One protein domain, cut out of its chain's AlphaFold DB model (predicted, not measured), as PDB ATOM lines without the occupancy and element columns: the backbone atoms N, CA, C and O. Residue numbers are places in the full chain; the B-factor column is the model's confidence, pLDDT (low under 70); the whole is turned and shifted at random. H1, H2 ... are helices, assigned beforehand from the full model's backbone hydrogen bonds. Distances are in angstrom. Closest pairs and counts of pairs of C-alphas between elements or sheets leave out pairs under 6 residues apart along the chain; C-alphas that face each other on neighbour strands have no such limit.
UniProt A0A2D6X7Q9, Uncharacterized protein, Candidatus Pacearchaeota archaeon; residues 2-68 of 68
ATOM      1  N   GLN A   2     -48.777  26.073 -22.201       40.94
ATOM      2  CA  GLN A   2     -48.742  25.081 -21.125       40.94
ATOM      3  C   GLN A   2     -48.151  23.799 -21.714       40.94
ATOM      4  O   GLN A   2     -48.800  23.127 -22.508       40.94
ATOM      5  N   THR A   3     -46.882  23.527 -21.423       39.19
ATOM      6  CA  THR A   3     -46.254  22.252 -21.765       39.19
ATOM      7  C   THR A   3     -46.638  21.273 -20.673       39.19
ATOM      8  O   THR A   3     -45.971  21.181 -19.647       39.19
ATOM      9  N   GLU A   4     -47.774  20.610 -20.862       42.97
ATOM     10  CA  GLU A   4     -48.150  19.453 -20.060       42.97
ATOM     11  C   GLU A   4     -46.966  18.476 -20.084       42.97
ATOM     12  O   GLU A   4     -46.540  18.041 -21.157       42.97
ATOM     13  N   LEU A   5     -46.374  18.200 -18.917       44.12
ATOM     14  CA  LEU A   5     -45.364  17.151 -18.783       44.12
ATOM     15  C   LEU A   5     -45.935  15.864 -19.401       44.12
ATOM     16  O   LEU A   5     -47.105  15.548 -19.153       44.12
ATOM     17  N   PRO A   6     -45.159  15.129 -20.217       42.50
ATOM     18  CA  PRO A   6     -45.654  13.928 -20.870       42.50
ATOM     19  C   PRO A   6     -46.228  12.982 -19.813       42.50
ATOM     20  O   PRO A   6     -45.599  12.746 -18.780       42.50
ATOM     21  N   LYS A   7     -47.421  12.435 -20.093       45.53
ATOM     22  CA  LYS A   7     -48.194  11.512 -19.235       45.53
ATOM     23  C   LYS A   7     -47.407  10.301 -18.696       45.53
ATOM     24  O   LYS A   7     -47.920   9.616 -17.825       45.53
ATOM     25  N   ASN A   8     -46.175  10.086 -19.158       48.19
ATOM     26  CA  ASN A   8     -45.327   8.934 -18.868       48.19
ATOM     27  C   ASN A   8     -43.947   9.352 -18.325       48.19
ATOM     28  O   ASN A   8     -42.929   8.781 -18.707       48.19
ATOM     29  N   THR A   9     -43.868  10.390 -17.487       52.34
ATOM     30  CA  THR A   9     -42.626  10.604 -16.726       52.34
ATOM     31  C   THR A   9     -42.627   9.574 -15.596       52.34
ATOM     32  O   THR A   9     -43.609   9.580 -14.847       52.34
ATOM     33  N   PRO A  10     -41.601   8.708 -15.458       60.88
ATOM     34  CA  PRO A  10     -41.528   7.740 -14.370       60.88
ATOM     35  C   PRO A  10     -41.781   8.481 -13.067       60.88
ATOM     36  O   PRO A  10     -41.011   9.365 -12.689       60.88
ATOM     37  N   THR A  11     -42.908   8.226 -12.406       63.19
ATOM     38  CA  THR A  11     -43.252   9.052 -11.241       63.19
ATOM     39  C   THR A  11     -42.216   8.857 -10.136       63.19
ATOM     40  O   THR A  11     -41.995   9.774  -9.357       63.19
ATOM     41  N   CYS A  12     -41.483   7.739 -10.140       67.12
ATOM     42  CA  CYS A  12     -40.363   7.468  -9.244       67.12
ATOM     43  C   CYS A  12     -39.214   8.488  -9.323       67.12
ATOM     44  O   CYS A  12     -38.737   8.876  -8.260       67.12
ATOM     45  N   VAL A  13     -38.804   8.986 -10.504       69.88
ATOM     46  CA  VAL A  13     -37.623   9.884 -10.621       69.88
ATOM     47  C   VAL A  13     -37.813  11.226  -9.906       69.88
ATOM     48  O   VAL A  13     -36.860  11.925  -9.566       69.88
ATOM     49  N   GLY A  14     -39.070  11.593  -9.661       72.62
ATOM     50  CA  GLY A  14     -39.436  12.780  -8.906       72.62
ATOM     51  C   GLY A  14     -39.474  12.576  -7.397       72.62
ATOM     52  O   GLY A  14     -39.819  13.523  -6.699       72.62
ATOM     53  N   CYS A  15     -39.206  11.373  -6.886       77.25
ATOM     54  CA  CYS A  15     -39.429  11.038  -5.485       77.25
ATOM     55  C   CYS A  15     -38.194  11.367  -4.640       77.25
ATOM     56  O   CYS A  15     -37.089  10.956  -4.974       77.25
ATOM     57  N   GLU A  16     -38.365  12.054  -3.513       79.12
ATOM     58  CA  GLU A  16     -37.296  12.301  -2.531       79.12
ATOM     59  C   GLU A  16     -36.797  11.001  -1.887       79.12
ATOM     60  O   GLU A  16     -35.655  10.906  -1.449       79.12
ATOM     61  N   ARG A  17     -37.652   9.975  -1.864       77.12
ATOM     62  CA  ARG A  17     -37.336   8.657  -1.304       77.12
ATOM     63  C   ARG A  17     -36.740   7.678  -2.311       77.12
ATOM     64  O   ARG A  17     -36.495   6.529  -1.941       77.12
ATOM     65  N   LEU A  18     -36.557   8.105  -3.558       78.81
ATOM     66  CA  LEU A  18     -35.781   7.352  -4.528       78.81
ATOM     67  C   LEU A  18     -34.300   7.604  -4.239       78.81
ATOM     68  O   LEU A  18     -33.817   8.727  -4.361       78.81
ATOM     69  N   GLU A  19     -33.591   6.566  -3.814       78.06
ATOM     70  CA  GLU A  19     -32.156   6.615  -3.549       78.06
ATOM     71  C   GLU A  19     -31.411   5.968  -4.729       78.06
ATOM     72  O   GLU A  19     -31.824   4.922  -5.216       78.06
ATOM     73  N   GLY A  20     -30.302   6.558  -5.183       71.38
ATOM     74  CA  GLY A  20     -29.477   6.018  -6.273       71.38
ATOM     75  C   GLY A  20     -29.577   6.797  -7.590       71.38
ATOM     76  O   GLY A  20     -30.367   7.725  -7.722       71.38
ATOM     77  N   GLU A  21     -28.729   6.434  -8.555       61.75
ATOM     78  CA  GLU A  21     -28.651   7.066  -9.879       61.75
ATOM     79  C   GLU A  21     -28.635   5.996 -10.985       61.75
ATOM     80  O   GLU A  21     -27.971   4.958 -10.866       61.75
ATOM     81  N   GLY A  22     -29.347   6.250 -12.087       62.75
ATOM     82  CA  GLY A  22     -29.354   5.382 -13.269       62.75
ATOM     83  C   GLY A  22     -30.007   4.019 -13.014       62.75
ATOM     84  O   GLY A  22     -31.164   3.940 -12.633       62.75
ATOM     85  N   PHE A  23     -29.273   2.924 -13.233       52.62
ATOM     86  CA  PHE A  23     -29.794   1.554 -13.077       52.62
ATOM     87  C   PHE A  23     -29.850   1.056 -11.621       52.62
ATOM     88  O   PHE A  23     -30.280  -0.068 -11.380       52.62
ATOM     89  N   ASN A  24     -29.401   1.867 -10.657       59.94
ATOM     90  CA  ASN A  24     -29.340   1.507  -9.236       59.94
ATOM     91  C   ASN A  24     -30.401   2.238  -8.400       59.94
ATOM     92  O   ASN A  24     -30.184   2.501  -7.219       59.94
ATOM     93  N   GLU A  25     -31.527   2.596  -9.013       72.50
ATOM     94  CA  GLU A  25     -32.659   3.208  -8.325       72.50
ATOM     95  C   GLU A  25     -33.249   2.247  -7.282       72.50
ATOM     96  O   GLU A  25     -33.798   1.187  -7.591       72.50
ATOM     97  N   TYR A  26     -33.130   2.634  -6.017       75.31
ATOM     98  CA  TYR A  26     -33.637   1.911  -4.868       75.31
ATOM     99  C   TYR A  26     -34.761   2.702  -4.204       75.31
ATOM    100  O   TYR A  26     -34.627   3.875  -3.863       75.31
ATOM    101  N   CYS A  27     -35.881   2.024  -3.968       80.62
ATOM    102  CA  CYS A  27     -36.993   2.560  -3.200       80.62
ATOM    103  C   CYS A  27     -37.254   1.653  -1.997       80.62
ATOM    104  O   CYS A  27     -37.544   0.467  -2.155       80.62
ATOM    105  N   LYS A  28     -37.235   2.215  -0.783       79.44
ATOM    106  CA  LYS A  28     -37.537   1.475   0.462       79.44
ATOM    107  C   LYS A  28     -38.946   0.871   0.480       79.44
ATOM    108  O   LYS A  28     -39.194  -0.072   1.224       79.44
ATOM    109  N   ALA A  29     -39.869   1.423  -0.310       80.81
ATOM    110  CA  ALA A  29     -41.225   0.906  -0.492       80.81
ATOM    111  C   ALA A  29     -41.248  -0.407  -1.302       80.81
ATOM    112  O   ALA A  29     -42.146  -1.229  -1.121       80.81
ATOM    113  N   PHE A  30     -40.216  -0.633  -2.126       83.62
ATOM    114  CA  PHE A  30     -40.039  -1.819  -2.958       83.62
ATOM    115  C   PHE A  30     -38.635  -2.417  -2.798       83.62
ATOM    116  O   PHE A  30     -37.805  -2.340  -3.707       83.62
ATOM    117  N   PRO A  31     -38.355  -3.095  -1.671       79.88
ATOM    118  CA  PRO A  31     -37.047  -3.706  -1.426       79.88
ATOM    119  C   PRO A  31     -36.693  -4.821  -2.427       79.88
ATOM    120  O   PRO A  31     -35.542  -5.240  -2.490       79.88
ATOM    121  N   LYS A  32     -37.675  -5.308  -3.200       81.88
ATOM    122  CA  LYS A  32     -37.508  -6.308  -4.267       81.88
ATOM    123  C   LYS A  32     -37.376  -5.694  -5.672       81.88
ATOM    124  O   LYS A  32     -37.345  -6.446  -6.639       81.88
ATOM    125  N   GLY A  33     -37.303  -4.367  -5.777       81.88
ATOM    126  CA  GLY A  33     -37.292  -3.627  -7.041       81.88
ATOM    127  C   GLY A  33     -38.634  -2.959  -7.341       81.88
ATOM    128  O   GLY A  33     -39.692  -3.483  -6.992       81.88
ATOM    129  N   ILE A  34     -38.575  -1.781  -7.966       82.12
ATOM    130  CA  ILE A  34     -39.752  -0.970  -8.298       82.12
ATOM    131  C   ILE A  34     -40.578  -1.700  -9.373       82.12
ATOM    132  O   ILE A  34     -40.007  -2.091 -10.389       82.12
ATOM    133  N   PRO A  35     -41.893  -1.885  -9.186       84.06
ATOM    134  CA  PRO A  35     -42.777  -2.459 -10.202       84.06
ATOM    135  C   PRO A  35     -42.746  -1.699 -11.539       84.06
ATOM    136  O   PRO A  35     -42.614  -0.476 -11.566       84.06
ATOM    137  N   GLU A  36     -42.859  -2.428 -12.650       83.06
ATOM    138  CA  GLU A  36     -42.745  -1.877 -14.009       83.06
ATOM    139  C   GLU A  36     -43.858  -0.866 -14.339       83.06
ATOM    140  O   GLU A  36     -43.601   0.160 -14.962       83.06
ATOM    141  N   ASP A  37     -45.075  -1.094 -13.848       84.00
ATOM    142  CA  ASP A  37     -46.212  -0.180 -13.991       84.00
ATOM    143  C   ASP A  37     -45.968   1.176 -13.303       84.00
ATOM    144  O   ASP A  37     -46.394   2.220 -13.799       84.00
ATOM    145  N   ILE A  38     -45.211   1.204 -12.203       79.94
ATOM    146  CA  ILE A  38     -44.759   2.449 -11.559       79.94
ATOM    147  C   ILE A  38     -43.643   3.119 -12.369       79.94
ATOM    148  O   ILE A  38     -43.678   4.340 -12.558       79.94
ATOM    149  N   GLN A  39     -42.670   2.345 -12.865       76.00
ATOM    150  CA  GLN A  39     -41.568   2.868 -13.691       76.00
ATOM    151  C   GLN A  39     -42.080   3.484 -15.000       76.00
ATOM    152  O   GLN A  39     -41.615   4.544 -15.413       76.00
ATOM    153  N   ASN A  40     -43.090   2.873 -15.617       75.69
ATOM    154  CA  ASN A  40     -43.691   3.345 -16.863       75.69
ATOM    155  C   ASN A  40     -44.721   4.473 -16.654       75.69
ATOM    156  O   ASN A  40     -45.195   5.065 -17.625       75.69
ATOM    157  N   GLY A  41     -45.063   4.792 -15.400       75.31
ATOM    158  CA  GLY A  41     -46.065   5.804 -15.051       75.31
ATOM    159  C   GLY A  41     -47.520   5.346 -15.222       75.31
ATOM    160  O   GLY A  41     -48.426   6.173 -15.141       75.31
ATOM    161  N   GLU A  42     -47.762   4.050 -15.431       82.88
ATOM    162  CA  GLU A  42     -49.100   3.451 -15.512       82.88
ATOM    163  C   GLU A  42     -49.806   3.450 -14.148       82.88
ATOM    164  O   GLU A  42     -51.026   3.619 -14.068       82.88
ATOM    165  N   PHE A  43     -49.033   3.317 -13.067       81.81
ATOM    166  CA  PHE A  43     -49.525   3.415 -11.701       81.81
ATOM    167  C   PHE A  43     -49.087   4.727 -11.039       81.81
ATOM    168  O   PHE A  43     -47.900   5.031 -10.915       81.81
ATOM    169  N   ASP A  44     -50.064   5.498 -10.550       76.62
ATOM    170  CA  ASP A  44     -49.803   6.710  -9.771       76.62
ATOM    171  C   ASP A  44     -49.262   6.338  -8.389       76.62
ATOM    172  O   ASP A  44     -50.011   5.970  -7.478       76.62
ATOM    173  N   HIS A  45     -47.951   6.485  -8.220       73.44
ATOM    174  CA  HIS A  45     -47.252   6.161  -6.981       73.44
ATOM    175  C   HIS A  45     -47.590   7.105  -5.799       73.44
ATOM    176  O   HIS A  45     -47.061   6.956  -4.697       73.44
ATOM    177  N   LYS A  46     -48.524   8.056  -5.979       75.44
ATOM    178  CA  LYS A  46     -49.207   8.760  -4.871       75.44
ATOM    179  C   LYS A  46     -50.222   7.880  -4.135       75.44
ATOM    180  O   LYS A  46     -50.733   8.285  -3.093       75.44
ATOM    181  N   LYS A  47     -50.546   6.706  -4.678       81.38
ATOM    182  CA  LYS A  47     -51.401   5.693  -4.052       81.38
ATOM    183  C   LYS A  47     -50.547   4.526  -3.564       81.38
ATOM    184  O   LYS A  47     -49.501   4.237  -4.135       81.38
ATOM    185  N   ILE A  48     -51.019   3.831  -2.529       82.88
ATOM    186  CA  ILE A  48     -50.368   2.608  -2.047       82.88
ATOM    187  C   ILE A  48     -50.472   1.538  -3.135       82.88
ATOM    188  O   ILE A  48     -51.571   1.183  -3.567       82.88
ATOM    189  N   HIS A  49     -49.323   1.031  -3.570       85.38
ATOM    190  CA  HIS A  49     -49.246  -0.059  -4.531       85.38
ATOM    191  C   HIS A  49     -49.377  -1.422  -3.822       85.38
ATOM    192  O   HIS A  49     -48.790  -1.593  -2.754       85.38
ATOM    193  N   PRO A  50     -50.061  -2.435  -4.393       86.00
ATOM    194  CA  PRO A  50     -50.221  -3.751  -3.757       86.00
ATOM    195  C   PRO A  50     -48.910  -4.481  -3.431       86.00
ATOM    196  O   PRO A  50     -48.871  -5.307  -2.524       86.00
ATOM    197  N   LEU A  51     -47.837  -4.194  -4.175       83.06
ATOM    198  CA  LEU A  51     -46.511  -4.789  -3.955       83.06
ATOM    199  C   LEU A  51     -45.645  -4.014  -2.949       83.06
ATOM    200  O   LEU A  51     -44.498  -4.390  -2.711       83.06
ATOM    201  N   GLN A  52     -46.168  -2.924  -2.391       84.19
ATOM    202  CA  GLN A  52     -45.459  -2.098  -1.428       84.19
ATOM    203  C   GLN A  52     -45.379  -2.788  -0.063       84.19
ATOM    204  O   GLN A  52     -46.344  -3.401   0.390       84.19
ATOM    205  N   THR A  53     -44.242  -2.675   0.624       83.19
ATOM    206  CA  THR A  53     -44.026  -3.331   1.932       83.19
ATOM    207  C   THR A  53     -44.252  -2.419   3.142       83.19
ATOM    208  O   THR A  53     -44.047  -2.840   4.277       83.19
ATOM    209  N   ASN A  54     -44.621  -1.159   2.921       79.12
ATOM    210  CA  ASN A  54     -44.841  -0.140   3.949       79.12
ATOM    211  C   ASN A  54     -45.975   0.814   3.524       79.12
ATOM    212  O   ASN A  54     -46.586   0.622   2.479       79.12
ATOM    213  N   GLU A  55     -46.264   1.849   4.312       77.69
ATOM    214  CA  GLU A  55     -47.289   2.864   3.995       77.69
ATOM    215  C   GLU A  55     -46.690   4.130   3.353       77.69
ATOM    216  O   GLU A  55     -47.323   5.182   3.293       77.69
ATOM    217  N   VAL A  56     -45.444   4.049   2.880       70.81
ATOM    218  CA  VAL A  56     -44.716   5.177   2.294       70.81
ATOM    219  C   VAL A  56     -45.301   5.493   0.923       70.81
ATOM    220  O   VAL A  56     -45.237   4.669   0.022       70.81
ATOM    221  N   VAL A  57     -45.847   6.689   0.744       72.94
ATOM    222  CA  VAL A  57     -46.323   7.178  -0.561       72.94
ATOM    223  C   VAL A  57     -45.325   8.159  -1.178       72.94
ATOM    224  O   VAL A  57     -44.441   8.671  -0.480       72.94
ATOM    225  N   PHE A  58     -45.456   8.403  -2.485       74.12
ATOM    226  CA  PHE A  58     -44.619   9.336  -3.242       74.12
ATOM    227  C   PHE A  58     -44.479  10.707  -2.558       74.12
ATOM    228  O   PHE A  58     -45.475  11.373  -2.267       74.12
ATOM    229  N   GLU A  59     -43.234  11.158  -2.385       77.81
ATOM    230  CA  GLU A  59     -42.895  12.499  -1.900       77.81
ATOM    231  C   GLU A  59     -42.116  13.251  -2.978       77.81
ATOM    232  O   GLU A  59     -41.026  12.814  -3.330       77.81
ATOM    233  N   PRO A  60     -42.637  14.358  -3.532       72.06
ATOM    234  CA  PRO A  60     -41.951  15.083  -4.593       72.06
ATOM    235  C   PRO A  60     -40.662  15.731  -4.076       72.06
ATOM    236  O   PRO A  60     -40.703  16.535  -3.146       72.06
ATOM    237  N   ASN A  61     -39.536  15.451  -4.731       70.25
ATOM    238  CA  ASN A  61     -38.271  16.117  -4.458       70.25
ATOM    239  C   ASN A  61     -38.300  17.588  -4.915       70.25
ATOM    240  O   ASN A  61     -39.142  18.026  -5.708       70.25
ATOM    241  N   SER A  62     -37.346  18.368  -4.406       65.12
ATOM    242  CA  SER A  62     -37.263  19.807  -4.677       65.12
ATOM    243  C   SER A  62     -37.169  20.138  -6.169       65.12
ATOM    244  O   SER A  62     -37.731  21.144  -6.577       65.12
ATOM    245  N   LEU A  63     -36.532  19.300  -6.997       61.25
ATOM    246  CA  LEU A  63     -36.448  19.501  -8.452       61.25
ATOM    247  C   LEU A  63     -37.808  19.291  -9.136       61.25
ATOM    248  O   LEU A  63     -38.208  20.091  -9.981       61.25
ATOM    249  N   TYR A  64     -38.565  18.279  -8.709       57.62
ATOM    250  CA  TYR A  64     -39.908  17.981  -9.209       57.62
ATOM    251  C   TYR A  64     -40.929  19.075  -8.855       57.62
ATOM    252  O   TYR A  64     -41.904  19.290  -9.574       57.62
ATOM    253  N   LYS A  65     -40.691  19.824  -7.770       52.34
ATOM    254  CA  LYS A  65     -41.530  20.958  -7.348       52.34
ATOM    255  C   LYS A  65     -41.464  22.159  -8.304       52.34
ATOM    256  O   LYS A  65     -42.427  22.919  -8.350       52.34
ATOM    257  N   TYR A  66     -40.371  22.316  -9.058       48.78
ATOM    258  CA  TYR A  66     -40.161  23.426 -10.004       48.78
ATOM    259  C   TYR A  66     -40.397  23.046 -11.473       48.78
ATOM    260  O   TYR A  66     -40.288  23.901 -12.345       48.78
ATOM    261  N   LEU A  67     -40.740  21.783 -11.746       54.12
ATOM    262  CA  LEU A  67     -41.236  21.326 -13.050       54.12
ATOM    263  C   LEU A  67     -42.764  21.501 -13.193       54.12
ATOM    264  O   LEU A  67     -43.335  21.070 -14.192       54.12
ATOM    265  N   LYS A  68     -43.422  22.111 -12.195       45.91
ATOM    266  CA  LYS A  68     -44.847  22.470 -12.204       45.91
ATOM    267  C   LYS A  68     -45.107  23.845 -12.802       45.91
ATOM    268  O   LYS A  68     -44.378  24.790 -12.432       45.91
TER     269      LYS A  68
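Overview. This is residues 2 to 68 of the 68 residues of an uncharacterized protein of Candidatus Pacearchaeota archaeon (UniProt A0A2D6X7Q9). This model has little regular structure: two long loops, residues 15 to 35 and 40 to 61, make most of the body, and H1 sits between H2 and H3. Both ends of the printed part lie toward one end of the long axis. The 67 printed residues include three named helices, H1, H2 and H3 in chain order, and no named strand; the class is all helix, with 12 residues in named elements. The whole is compact, radius of gyration of the C-alphas 11.7 A, yet elongated, spanning 37 by 22 by 21 A.

Along the chain. H1 is residues 11 to 14, 5.8 A long, from C-alpha 11 at (-43.252, 9.052, -11.241). H2 is residues 36 to 39, 4.9 A. H3 is residues 62 to 65, 5.2 A, ending at C-alpha 65 at (-41.530, 20.958, -7.348).

Arrangement. H1 and H2 touch; their closest C-alphas, of Cys 12 and Gln 39, are 6.5 A apart. H1 and H3 are close but not clearly touching, the closest C-alphas, of Gly 14 and Tyr 64, 5.2 A apart. H2 and H3 are apart. Residues 18 to 19 pair antiparallel with 26 to 27. Each helix is too short for an O i to N i+4 pair; its one O i to N i+3 pair is within hydrogen-bond range.

Size, cuts and confidence. The C-alphas farthest apart, of Gln 2 and Lys 32, are 37.4 A apart. The printed part has no cut, and both links between helices are long. Mean pLDDT of the printed part is 70.2; residues 2 to 13, 21 to 24 and 62 to 68 are under 70.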